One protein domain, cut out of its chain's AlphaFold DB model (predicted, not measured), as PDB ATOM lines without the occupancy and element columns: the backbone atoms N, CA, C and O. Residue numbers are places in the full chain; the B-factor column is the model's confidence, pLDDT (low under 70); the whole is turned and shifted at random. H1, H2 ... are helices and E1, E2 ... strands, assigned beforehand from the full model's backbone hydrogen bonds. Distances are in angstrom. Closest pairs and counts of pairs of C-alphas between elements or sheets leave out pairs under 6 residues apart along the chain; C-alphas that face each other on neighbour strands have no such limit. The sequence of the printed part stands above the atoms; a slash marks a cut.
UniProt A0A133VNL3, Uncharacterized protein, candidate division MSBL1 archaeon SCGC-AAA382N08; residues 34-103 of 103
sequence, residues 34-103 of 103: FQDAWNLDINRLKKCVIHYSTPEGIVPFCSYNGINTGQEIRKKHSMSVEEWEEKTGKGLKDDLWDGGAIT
ATOM      1  N   PHE A  34     -28.979  13.855 -32.095       92.44
ATOM      2  CA  PHE A  34     -30.123  14.177 -31.259       92.44
ATOM      3  C   PHE A  34     -30.027  15.623 -30.744       92.44
ATOM      4  O   PHE A  34     -28.927  16.123 -30.511       92.44
ATOM      5  N   GLN A  35     -31.177  16.284 -30.598       93.12
ATOM      6  CA  GLN A  35     -31.321  17.584 -29.946       93.12
ATOM      7  C   GLN A  35     -32.383  17.462 -28.860       93.12
ATOM      8  O   GLN A  35     -33.488  16.984 -29.124       93.12
ATOM      9  N   ASP A  36     -32.032  17.885 -27.655       91.62
ATOM     10  CA  ASP A  36     -32.941  17.955 -26.519       91.62
ATOM     11  C   ASP A  36     -33.667  19.311 -26.483       91.62
ATOM     12  O   ASP A  36     -33.505  20.160 -27.364       91.62
ATOM     13  N   ALA A  37     -34.493  19.515 -25.457       91.25
ATOM     14  CA  ALA A  37     -35.264  20.741 -25.290       91.25
ATOM     15  C   ALA A  37     -34.400  22.008 -25.110       91.25
ATOM     16  O   ALA A  37     -34.880  23.102 -25.398       91.25
ATOM     17  N   TRP A  38     -33.146  21.887 -24.658       92.06
ATOM     18  CA  TRP A  38     -32.263  23.019 -24.358       92.06
ATOM     19  C   TRP A  38     -31.399  23.454 -25.544       92.06
ATOM     20  O   TRP A  38     -30.934  24.592 -25.569       92.06
ATOM     21  N   ASN A  39     -31.182  22.580 -26.530       92.19
ATOM     22  CA  ASN A  39     -30.343  22.857 -27.705       92.19
ATOM     23  C   ASN A  39     -31.072  22.681 -29.049       92.19
ATOM     24  O   ASN A  39     -30.436  22.539 -30.101       92.19
ATOM     25  N   LEU A  40     -32.405  22.682 -29.026       92.00
ATOM     26  CA  LEU A  40     -33.240  22.526 -30.210       92.00
ATOM     27  C   LEU A  40     -33.046  23.689 -31.199       92.00
ATOM     28  O   LEU A  40     -33.308  24.847 -30.887       92.00
ATOM     29  N   ASP A  41     -32.660  23.362 -32.432       94.00
ATOM     30  CA  ASP A  41     -32.519  24.316 -33.538       94.00
ATOM     31  C   ASP A  41     -33.523  23.980 -34.644       94.00
ATOM     32  O   ASP A  41     -33.445  22.939 -35.304       94.00
ATOM     33  N   ILE A  42     -34.457  24.899 -34.884       92.56
ATOM     34  CA  ILE A  42     -35.517  24.762 -35.887       92.56
ATOM     35  C   ILE A  42     -34.944  24.624 -37.305       92.56
ATOM     36  O   ILE A  42     -35.472  23.857 -38.113       92.56
ATOM     37  N   ASN A  43     -33.857  25.326 -37.639       95.00
ATOM     38  CA  ASN A  43     -33.245  25.229 -38.969       95.00
ATOM     39  C   ASN A  43     -32.648  23.845 -39.211       95.00
ATOM     40  O   ASN A  43     -32.657  23.348 -40.341       95.00
ATOM     41  N   ARG A  44     -32.167  23.207 -38.144       92.94
ATOM     42  CA  ARG A  44     -31.687  21.832 -38.180       92.94
ATOM     43  C   ARG A  44     -32.840  20.833 -38.270       92.94
ATOM     44  O   ARG A  44     -32.758  19.909 -39.076       92.94
ATOM     45  N   LEU A  45     -33.943  21.055 -37.548       91.81
ATOM     46  CA  LEU A  45     -35.157  20.232 -37.661       91.81
ATOM     47  C   LEU A  45     -35.757  20.238 -39.072       91.81
ATOM     48  O   LEU A  45     -36.199  19.194 -39.543       91.81
ATOM     49  N   LYS A  46     -35.716  21.370 -39.786       92.00
ATOM     50  CA  LYS A  46     -36.160  21.462 -41.195       92.00
ATOM     51  C   LYS A  46     -35.378  20.553 -42.150       92.00
ATOM     52  O   LYS A  46     -35.842  20.294 -43.254       92.00
ATOM     53  N   LYS A  47     -34.190  20.096 -41.748       92.12
ATOM     54  CA  LYS A  47     -33.315  19.192 -42.511       92.12
ATOM     55  C   LYS A  47     -33.235  17.807 -41.863       92.12
ATOM     56  O   LYS A  47     -32.238  17.108 -42.040       92.12
ATOM     57  N   CYS A  48     -34.227  17.441 -41.048       92.31
ATOM     58  CA  CYS A  48     -34.222  16.157 -40.368       92.31
ATOM     59  C   CYS A  48     -34.266  14.995 -41.368       92.31
ATOM     60  O   CYS A  48     -34.767  15.133 -42.478       92.31
ATOM     61  N   VAL A  49     -33.707  13.850 -40.979       92.25
ATOM     62  CA  VAL A  49     -33.739  12.607 -41.775       92.25
ATOM     63  C   VAL A  49     -34.443  11.467 -41.035       92.25
ATOM     64  O   VAL A  49     -34.517  10.355 -41.546       92.25
ATOM     65  N   ILE A  50     -34.979  11.742 -39.841       93.44
ATOM     66  CA  ILE A  50     -35.703  10.790 -38.993       93.44
ATOM     67  C   ILE A  50     -37.031  11.447 -38.608       93.44
ATOM     68  O   ILE A  50     -37.047  12.425 -37.860       93.44
ATOM     69  N   HIS A  51     -38.146  10.931 -39.120       94.06
ATOM     70  CA  HIS A  51     -39.464  11.530 -38.918       94.06
ATOM     71  C   HIS A  51     -40.497  10.491 -38.500       94.06
ATOM     72  O   HIS A  51     -40.446   9.344 -38.941       94.06
ATOM     73  N   TYR A  52     -41.472  10.933 -37.713       95.06
ATOM     74  CA  TYR A  52     -42.693  10.192 -37.439       95.06
ATOM     75  C   TYR A  52     -43.790  10.674 -38.379       95.06
ATOM     76  O   TYR A  52     -44.018  11.877 -38.518       95.06
ATOM     77  N   SER A  53     -44.480   9.729 -39.014       96.31
ATOM     78  CA  SER A  53     -45.773  10.001 -39.631       96.31
ATOM     79  C   SER A  53     -46.832   9.937 -38.536       96.31
ATOM     80  O   SER A  53     -46.901   8.954 -37.799       96.31
ATOM     81  N   THR A  54     -47.613  11.002 -38.390       95.75
ATOM     82  CA  THR A  54     -48.659  11.114 -37.369       95.75
ATOM     83  C   THR A  54     -49.967  11.590 -38.006       95.75
ATOM     84  O   THR A  54     -49.929  12.155 -39.105       95.75
ATOM     85  N   PRO A  55     -51.119  11.443 -37.324       96.06
ATOM     86  CA  PRO A  55     -52.387  12.005 -37.800       96.06
ATOM     87  C   PRO A  55     -52.376  13.533 -37.983       96.06
ATOM     88  O   PRO A  55     -53.153  14.053 -38.775       96.06
ATOM     89  N   GLU A  56     -51.487  14.255 -37.291       95.50
ATOM     90  CA  GLU A  56     -51.313  15.716 -37.413       95.50
ATOM     91  C   GLU A  56     -50.255  16.104 -38.469       95.50
ATOM     92  O   GLU A  56     -49.912  17.275 -38.623       95.50
ATOM     93  N   GLY A  57     -49.704  15.122 -39.193       94.81
ATOM     94  CA  GLY A  57     -48.671  15.313 -40.208       94.81
ATOM     95  C   GLY A  57     -47.318  14.702 -39.838       94.81
ATOM     96  O   GLY A  57     -47.205  13.834 -38.970       94.81
ATOM     97  N   ILE A  58     -46.273  15.124 -40.552       95.19
ATOM     98  CA  ILE A  58     -44.912  14.596 -40.394       95.19
ATOM     99  C   ILE A  58     -44.162  15.427 -39.354       95.19
ATOM    100  O   ILE A  58     -44.004  16.635 -39.518       95.19
ATOM    101  N   VAL A  59     -43.657  14.771 -38.308       95.38
ATOM    102  CA  VAL A  59     -42.961  15.427 -37.193       95.38
ATOM    103  C   VAL A  59     -41.517  14.914 -37.096       95.38
ATOM    104  O   VAL A  59     -41.311  13.700 -37.008       95.38
ATOM    105  N   PRO A  60     -40.495  15.793 -37.089       95.31
ATOM    106  CA  PRO A  60     -39.105  15.396 -36.855       95.31
ATOM    107  C   PRO A  60     -38.901  14.662 -35.522       95.31
ATOM    108  O   PRO A  60     -39.561  14.958 -34.523       95.31
ATOM    109  N   PHE A  61     -37.931  13.747 -35.477       94.81
ATOM    110  CA  PHE A  61     -37.683  12.877 -34.320       94.81
ATOM    111  C   PHE A  61     -37.481  13.637 -33.005       94.81
ATOM    112  O   PHE A  61     -38.087  13.295 -31.989       94.81
ATOM    113  N   CYS A  62     -36.632  14.668 -33.022       94.56
ATOM    114  CA  CYS A  62     -36.296  15.425 -31.815       94.56
ATOM    115  C   CYS A  62     -37.473  16.288 -31.347       94.56
ATOM    116  O   CYS A  62     -37.710  16.379 -30.150       94.56
ATOM    117  N   SER A  63     -38.270  16.855 -32.262       94.19
ATOM    118  CA  SER A  63     -39.499  17.553 -31.866       94.19
ATOM    119  C   SER A  63     -40.563  16.593 -31.331       94.19
ATOM    120  O   SER A  63     -41.313  16.941 -30.432       94.19
ATOM    121  N   TYR A  64     -40.634  15.367 -31.849       95.25
ATOM    122  CA  TYR A  64     -41.606  14.391 -31.368       95.25
ATOM    123  C   TYR A  64     -41.273  13.884 -29.954       95.25
ATOM    124  O   TYR A  64     -42.164  13.808 -29.113       95.25
ATOM    125  N   ASN A  65     -40.004  13.545 -29.692       93.19
ATOM    126  CA  ASN A  65     -39.578  12.905 -28.439       93.19
ATOM    127  C   ASN A  65     -38.981  13.868 -27.404       93.19
ATOM    128  O   ASN A  65     -39.081  13.615 -26.208       93.19
ATOM    129  N   GLY A  66     -38.298  14.922 -27.853       89.25
ATOM    130  CA  GLY A  66     -37.533  15.832 -26.996       89.25
ATOM    131  C   GLY A  66     -38.338  17.016 -26.466       89.25
ATOM    132  O   GLY A  66     -37.903  17.670 -25.525       89.25
ATOM    133  N   ILE A  67     -39.511  17.284 -27.047       89.62
ATOM    134  CA  ILE A  67     -40.473  18.281 -26.565       89.62
ATOM    135  C   ILE A  67     -41.884  17.674 -26.554       89.62
ATOM    136  O   ILE A  67     -42.112  16.569 -27.042       89.62
ATOM    137  N   ASN A  68     -42.855  18.409 -26.013       91.12
ATOM    138  CA  ASN A  68     -44.200  17.903 -25.721       91.12
ATOM    139  C   ASN A  68     -45.046  17.509 -26.963       91.12
ATOM    140  O   ASN A  68     -46.149  16.995 -26.815       91.12
ATOM    141  N   THR A  69     -44.567  17.715 -28.199       94.06
ATOM    142  CA  THR A  69     -45.348  17.475 -29.428       94.06
ATOM    143  C   THR A  69     -45.856  16.037 -29.540       94.06
ATOM    144  O   THR A  69     -47.043  15.826 -29.778       94.06
ATOM    145  N   GLY A  70     -44.999  15.031 -29.339       95.38
ATOM    146  CA  GLY A  70     -45.427  13.631 -29.428       95.38
ATOM    147  C   GLY A  70     -46.356  13.207 -28.288       95.38
ATOM    148  O   GLY A  70     -47.180  12.309 -28.451       95.38
ATOM    149  N   GLN A  71     -46.262  13.851 -27.124       95.44
ATOM    150  CA  GLN A  71     -47.182  13.614 -26.015       95.44
ATOM    151  C   GLN A  71     -48.582  14.158 -26.320       95.44
ATOM    152  O   GLN A  71     -49.549  13.419 -26.148       95.44
ATOM    153  N   GLU A  72     -48.696  15.383 -26.837       96.31
ATOM    154  CA  GLU A  72     -49.994  15.969 -27.209       96.31
ATOM    155  C   GLU A  72     -50.687  15.174 -28.323       96.31
ATOM    156  O   GLU A  72     -51.882  14.889 -28.236       96.31
ATOM    157  N   ILE A  73     -49.931  14.732 -29.335       96.94
ATOM    158  CA  ILE A  73     -50.469  13.901 -30.423       96.94
ATOM    159  C   ILE A  73     -50.995  12.568 -29.876       96.94
ATOM    160  O   ILE A  73     -52.126  12.188 -30.176       96.94
ATOM    161  N   ARG A  74     -50.216  11.864 -29.044       95.00
ATOM    162  CA  ARG A  74     -50.660  10.596 -28.436       95.00
ATOM    163  C   ARG A  74     -51.878  10.793 -27.543       95.00
ATOM    164  O   ARG A  74     -52.818  10.022 -27.628       95.00
ATOM    165  N   LYS A  75     -51.923  11.856 -26.743       95.75
ATOM    166  CA  LYS A  75     -53.083  12.143 -25.888       95.75
ATOM    167  C   LYS A  75     -54.378  12.334 -26.689       95.75
ATOM    168  O   LYS A  75     -55.444  11.996 -26.192       95.75
ATOM    169  N   LYS A  76     -54.288  12.876 -27.907       96.81
ATOM    170  CA  LYS A  76     -55.443  13.114 -28.783       96.81
ATOM    171  C   LYS A  76     -55.883  11.877 -29.570       96.81
ATOM    172  O   LYS A  76     -57.067  11.751 -29.862       96.81
ATOM    173  N   HIS A  77     -54.941  11.012 -29.947       95.81
ATOM    174  CA  HIS A  77     -55.179   9.959 -30.946       95.81
ATOM    175  C   HIS A  77     -54.953   8.529 -30.445       95.81
ATOM    176  O   HIS A  77     -55.331   7.585 -31.136       95.81
ATOM    177  N   SER A  78     -54.317   8.339 -29.290       94.38
ATOM    178  CA  SER A  78     -54.125   7.012 -28.705       94.38
ATOM    179  C   SER A  78     -55.403   6.515 -28.034       94.38
ATOM    180  O   SER A  78     -56.182   7.296 -27.495       94.38
ATOM    181  N   MET A  79     -55.558   5.197 -28.018       94.38
ATOM    182  CA  MET A  79     -56.560   4.469 -27.238       94.38
ATOM    183  C   MET A  79     -55.853   3.535 -26.256       94.38
ATOM    184  O   MET A  79     -54.674   3.212 -26.454       94.38
ATOM    185  N   SER A  80     -56.547   3.128 -25.194       94.94
ATOM    186  CA  SER A  80     -56.011   2.104 -24.295       94.94
ATOM    187  C   SER A  80     -56.018   0.733 -24.980       94.94
ATOM    188  O   SER A  80     -56.673   0.540 -26.008       94.94
ATOM    189  N   VAL A  81     -55.265  -0.221 -24.428       93.81
ATOM    190  CA  VAL A  81     -55.252  -1.590 -24.962       93.81
ATOM    191  C   VAL A  81     -56.633  -2.218 -24.800       93.81
ATOM    192  O   VAL A  81     -57.150  -2.790 -25.747       93.81
ATOM    193  N   GLU A  82     -57.261  -2.024 -23.644       95.62
ATOM    194  CA  GLU A  82     -58.585  -2.558 -23.325       95.62
ATOM    195  C   GLU A  82     -59.648  -2.047 -24.307       95.62
ATOM    196  O   GLU A  82     -60.423  -2.834 -24.846       95.62
ATOM    197  N   GLU A  83     -59.642  -0.742 -24.602       96.00
ATOM    198  CA  GLU A  83     -60.554  -0.140 -25.584       96.00
ATOM    199  C   GLU A  83     -60.327  -0.715 -26.992       96.00
ATOM    200  O   GLU A  83     -61.275  -0.986 -27.733       96.00
ATOM    201  N   TRP A  84     -59.065  -0.918 -27.376       95.25
ATOM    202  CA  TRP A  84     -58.722  -1.494 -28.672       95.25
ATOM    203  C   TRP A  84     -59.166  -2.962 -28.786       95.25
ATOM    204  O   TRP A  84     -59.720  -3.350 -29.820       95.25
ATOM    205  N   GLU A  85     -58.967  -3.769 -27.741       96.12
ATOM    206  CA  GLU A  85     -59.373  -5.181 -27.704       96.12
ATOM    207  C   GLU A  85     -60.902  -5.318 -27.753       96.12
ATOM    208  O   GLU A  85     -61.420  -6.134 -28.516       96.12
ATOM    209  N   GLU A  86     -61.641  -4.466 -27.033       96.56
ATOM    210  CA  GLU A  86     -63.108  -4.415 -27.100       96.56
ATOM    211  C   GLU A  86     -63.596  -4.061 -28.513       96.56
ATOM    212  O   GLU A  86     -64.488  -4.712 -29.062       96.56
ATOM    213  N   LYS A  87     -62.981  -3.052 -29.140       95.56
ATOM    214  CA  LYS A  87     -63.379  -2.567 -30.468       95.56
ATOM    215  C   LYS A  87     -63.062  -3.550 -31.594       95.56
ATOM    216  O   LYS A  87     -63.775  -3.576 -32.599       95.56
ATOM    217  N   THR A  88     -61.972  -4.303 -31.476       94.50
ATOM    218  CA  THR A  88     -61.496  -5.218 -32.527       94.50
ATOM    219  C   THR A  88     -61.906  -6.670 -32.297       94.50
ATOM    220  O   THR A  88     -61.926  -7.444 -33.256       94.50
ATOM    221  N   GLY A  89     -62.238  -7.045 -31.058       94.81
ATOM    222  CA  GLY A  89     -62.526  -8.421 -30.653       94.81
ATOM    223  C   GLY A  89     -61.299  -9.340 -30.659       94.81
ATOM    224  O   GLY A  89     -61.460 -10.561 -30.650       94.81
ATOM    225  N   LYS A  90     -60.087  -8.779 -30.722       93.06
ATOM    226  CA  LYS A  90     -58.813  -9.508 -30.730       93.06
ATOM    227  C   LYS A  90     -57.991  -9.124 -29.510       93.06
ATOM    228  O   LYS A  90     -58.020  -7.964 -29.116       93.06
ATOM    229  N   GLY A  91     -57.218 -10.060 -28.961       92.06
ATOM    230  CA  GLY A  91     -56.191  -9.721 -27.981       92.06
ATOM    231  C   GLY A  91     -55.011  -9.028 -28.662       92.06
ATOM    232  O   GLY A  91     -54.627  -9.403 -29.771       92.06
ATOM    233  N   LEU A  92     -54.383  -8.049 -28.007       90.06
ATOM    234  CA  LEU A  92     -53.238  -7.319 -28.575       90.06
ATOM    235  C   LEU A  92     -52.099  -8.266 -28.973       90.06
ATOM    236  O   LEU A  92     -51.435  -8.056 -29.983       90.06
ATOM    237  N   LYS A  93     -51.889  -9.326 -28.184       86.75
ATOM    238  CA  LYS A  93     -50.874 -10.354 -28.453       86.75
ATOM    239  C   LYS A  93     -51.119 -11.098 -29.762       86.75
ATOM    240  O   LYS A  93     -50.152 -11.464 -30.419       86.75
ATOM    241  N   ASP A  94     -52.383 -11.284 -30.131       88.25
ATOM    242  CA  ASP A  94     -52.779 -12.030 -31.328       88.25
ATOM    243  C   ASP A  94     -52.569 -11.213 -32.614       88.25
ATOM    244  O   ASP A  94     -52.597 -11.766 -33.711       88.25
ATOM    245  N   ASP A  95     -52.370  -9.897 -32.490       87.56
ATOM    246  CA  ASP A  95     -52.139  -8.975 -33.612       87.56
ATOM    247  C   ASP A  95     -50.659  -8.557 -33.730       87.56
ATOM    248  O   ASP A  95     -50.289  -7.764 -34.598       87.56
ATOM    249  N   LEU A  96     -49.784  -9.100 -32.872       87.38
ATOM    250  CA  LEU A  96     -48.339  -8.936 -33.014       87.38
ATOM    251  C   LEU A  96     -47.822  -9.752 -34.207       87.38
ATOM    252  O   LEU A  96     -48.336 -10.812 -34.547       87.38
ATOM    253  N   TRP A  97     -46.770  -9.254 -34.855       84.69
ATOM    254  CA  TRP A  97     -46.155  -9.950 -35.984       84.69
ATOM    255  C   TRP A  97     -45.437 -11.230 -35.535       84.69
ATOM    256  O   TRP A  97     -44.553 -11.164 -34.681       84.69
ATOM    257  N   ASP A  98     -45.765 -12.361 -36.167       83.06
ATOM    258  CA  ASP A  98     -45.112 -13.653 -35.934       83.06
ATOM    259  C   ASP A  98     -43.584 -13.572 -36.102       83.06
ATOM    260  O   ASP A  98     -43.072 -13.236 -37.176       83.06
ATOM    261  N   GLY A  99     -42.845 -13.928 -35.045       79.88
ATOM    262  CA  GLY A  99     -41.378 -13.892 -35.027       79.88
ATOM    263  C   GLY A  99     -40.787 -12.496 -34.796       79.88
ATOM    264  O   GLY A  99     -39.603 -12.270 -35.064       79.88
ATOM    265  N   GLY A 100     -41.598 -11.553 -34.318       74.06
ATOM    266  CA  GLY A 100     -41.146 -10.255 -33.835       74.06
ATOM    267  C   GLY A 100     -40.315 -10.361 -32.551       74.06
ATOM    268  O   GLY A 100     -40.275 -11.378 -31.873       74.06
ATOM    269  N   ALA A 101     -39.657  -9.265 -32.166       70.44
ATOM    270  CA  ALA A 101     -38.760  -9.235 -31.001       70.44
ATOM    271  C   ALA A 101     -39.450  -9.462 -29.633       70.44
ATOM    272  O   ALA A 101     -38.772  -9.528 -28.612       70.44
ATOM    273  N   ILE A 102     -40.783  -9.518 -29.611       68.69
ATOM    274  CA  ILE A 102     -41.639  -9.576 -28.415       68.69
ATOM    275  C   ILE A 102     -42.703 -10.689 -28.486       68.69
ATOM    276  O   ILE A 102     -43.539 -10.771 -27.588       68.69
ATOM    277  N   THR A 103     -42.672 -11.521 -29.532       58.97
ATOM    278  CA  THR A 103     -43.524 -12.712 -29.729       58.97
ATOM    279  C   THR A 103     -42.679 -13.965 -29.603       58.97
ATOM    280  O   THR A 103     -43.107 -14.901 -28.900       58.97
TER     281      THR A 103
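Overview. This is residues 34 to 103 of the 103 residues of an uncharacterized protein of candidate division MSBL1 archaeon SCGC-AAA382N08 (UniProt A0A133VNL3). This is an open, two-part model: the larger part holds the small hairpin of E1 and E2 with short H1 near one end of it and H2 and H3 meeting at a corner, and the smaller part holds H4 and H5, apart in space from the larger part though only 3 residues lie between H3 and H4. Residues 95 to 101 stick out free from the smaller part. The printed part has 70 residues, with five named helices and two named strands in the order H1, E1, E2, H2, H3, H4, H5; the sheet E1 - E2 is antiparallel and the class is mixed, helices and strands. The whole is loose, with a radius of gyration of the C-alphas of 16.0 A, and elongated, spanning 45 by 28 by 20 A.

Along the chain. Start at Phe 34 and read on to C-alpha 42 at (-35.517, 24.762, -35.887), where H1 begins; it covers residues 42 to 45 and is 4.9 A long. Next come E1, residues 51 to 54, 9.3 A, and E2, residues 57 to 60, 10.1 A. H2 follows at once as residues 61 to 66, 7.9 A. Find C-alpha 69 at (-45.348, 17.475, -29.428); from there H3, the longest helix, runs 12.5 A to residue 77. H4 takes residues 81 to 88, 10.5 A. H5, residues 92 to 95, 5.4 A, ends at C-alpha 95 at (-52.139, -8.975, -33.612).

Arrangement. Look first at the hairpin E1 and E2, antiparallel at 152 degrees, where N 52 and O 59 are 2.9 A apart and N 57 and O 54 are 3.0 A apart, within hydrogen-bond range. The closest C-alphas of E1 and H2 are those of His 51 and Phe 61, 5.1 A apart. H2 and H3 touch only at the corner, closest at the C-alphas of Tyr 64 and Gly 70, 4.4 A, and are about perpendicular at 86 degrees. H1 and H2 are close but not clearly touching, closest at the C-alphas of Leu 45 and Cys 62, 7.7 A. E2 and H3 are only just apart, with 8.3 A between their closest C-alphas. Farther along, H3 and H4 are apart. H4 and H5 are close but not clearly touching, closest at the C-alphas of Glu 85 and Leu 92, 6.6 A. In H2, H3 and H4 every O i to N i+4 pair is within hydrogen-bond range; H1 and H5 are too short for such a pair.

Size, cuts and confidence. The two C-alphas farthest apart are those of Asn 43 and Gly 89, 45.4 A. The printed part has no cut, and the six links between named elements are tight. The mean pLDDT of the printed part is 91.7; look for low confidence at residues 102 to 103, which are under 70.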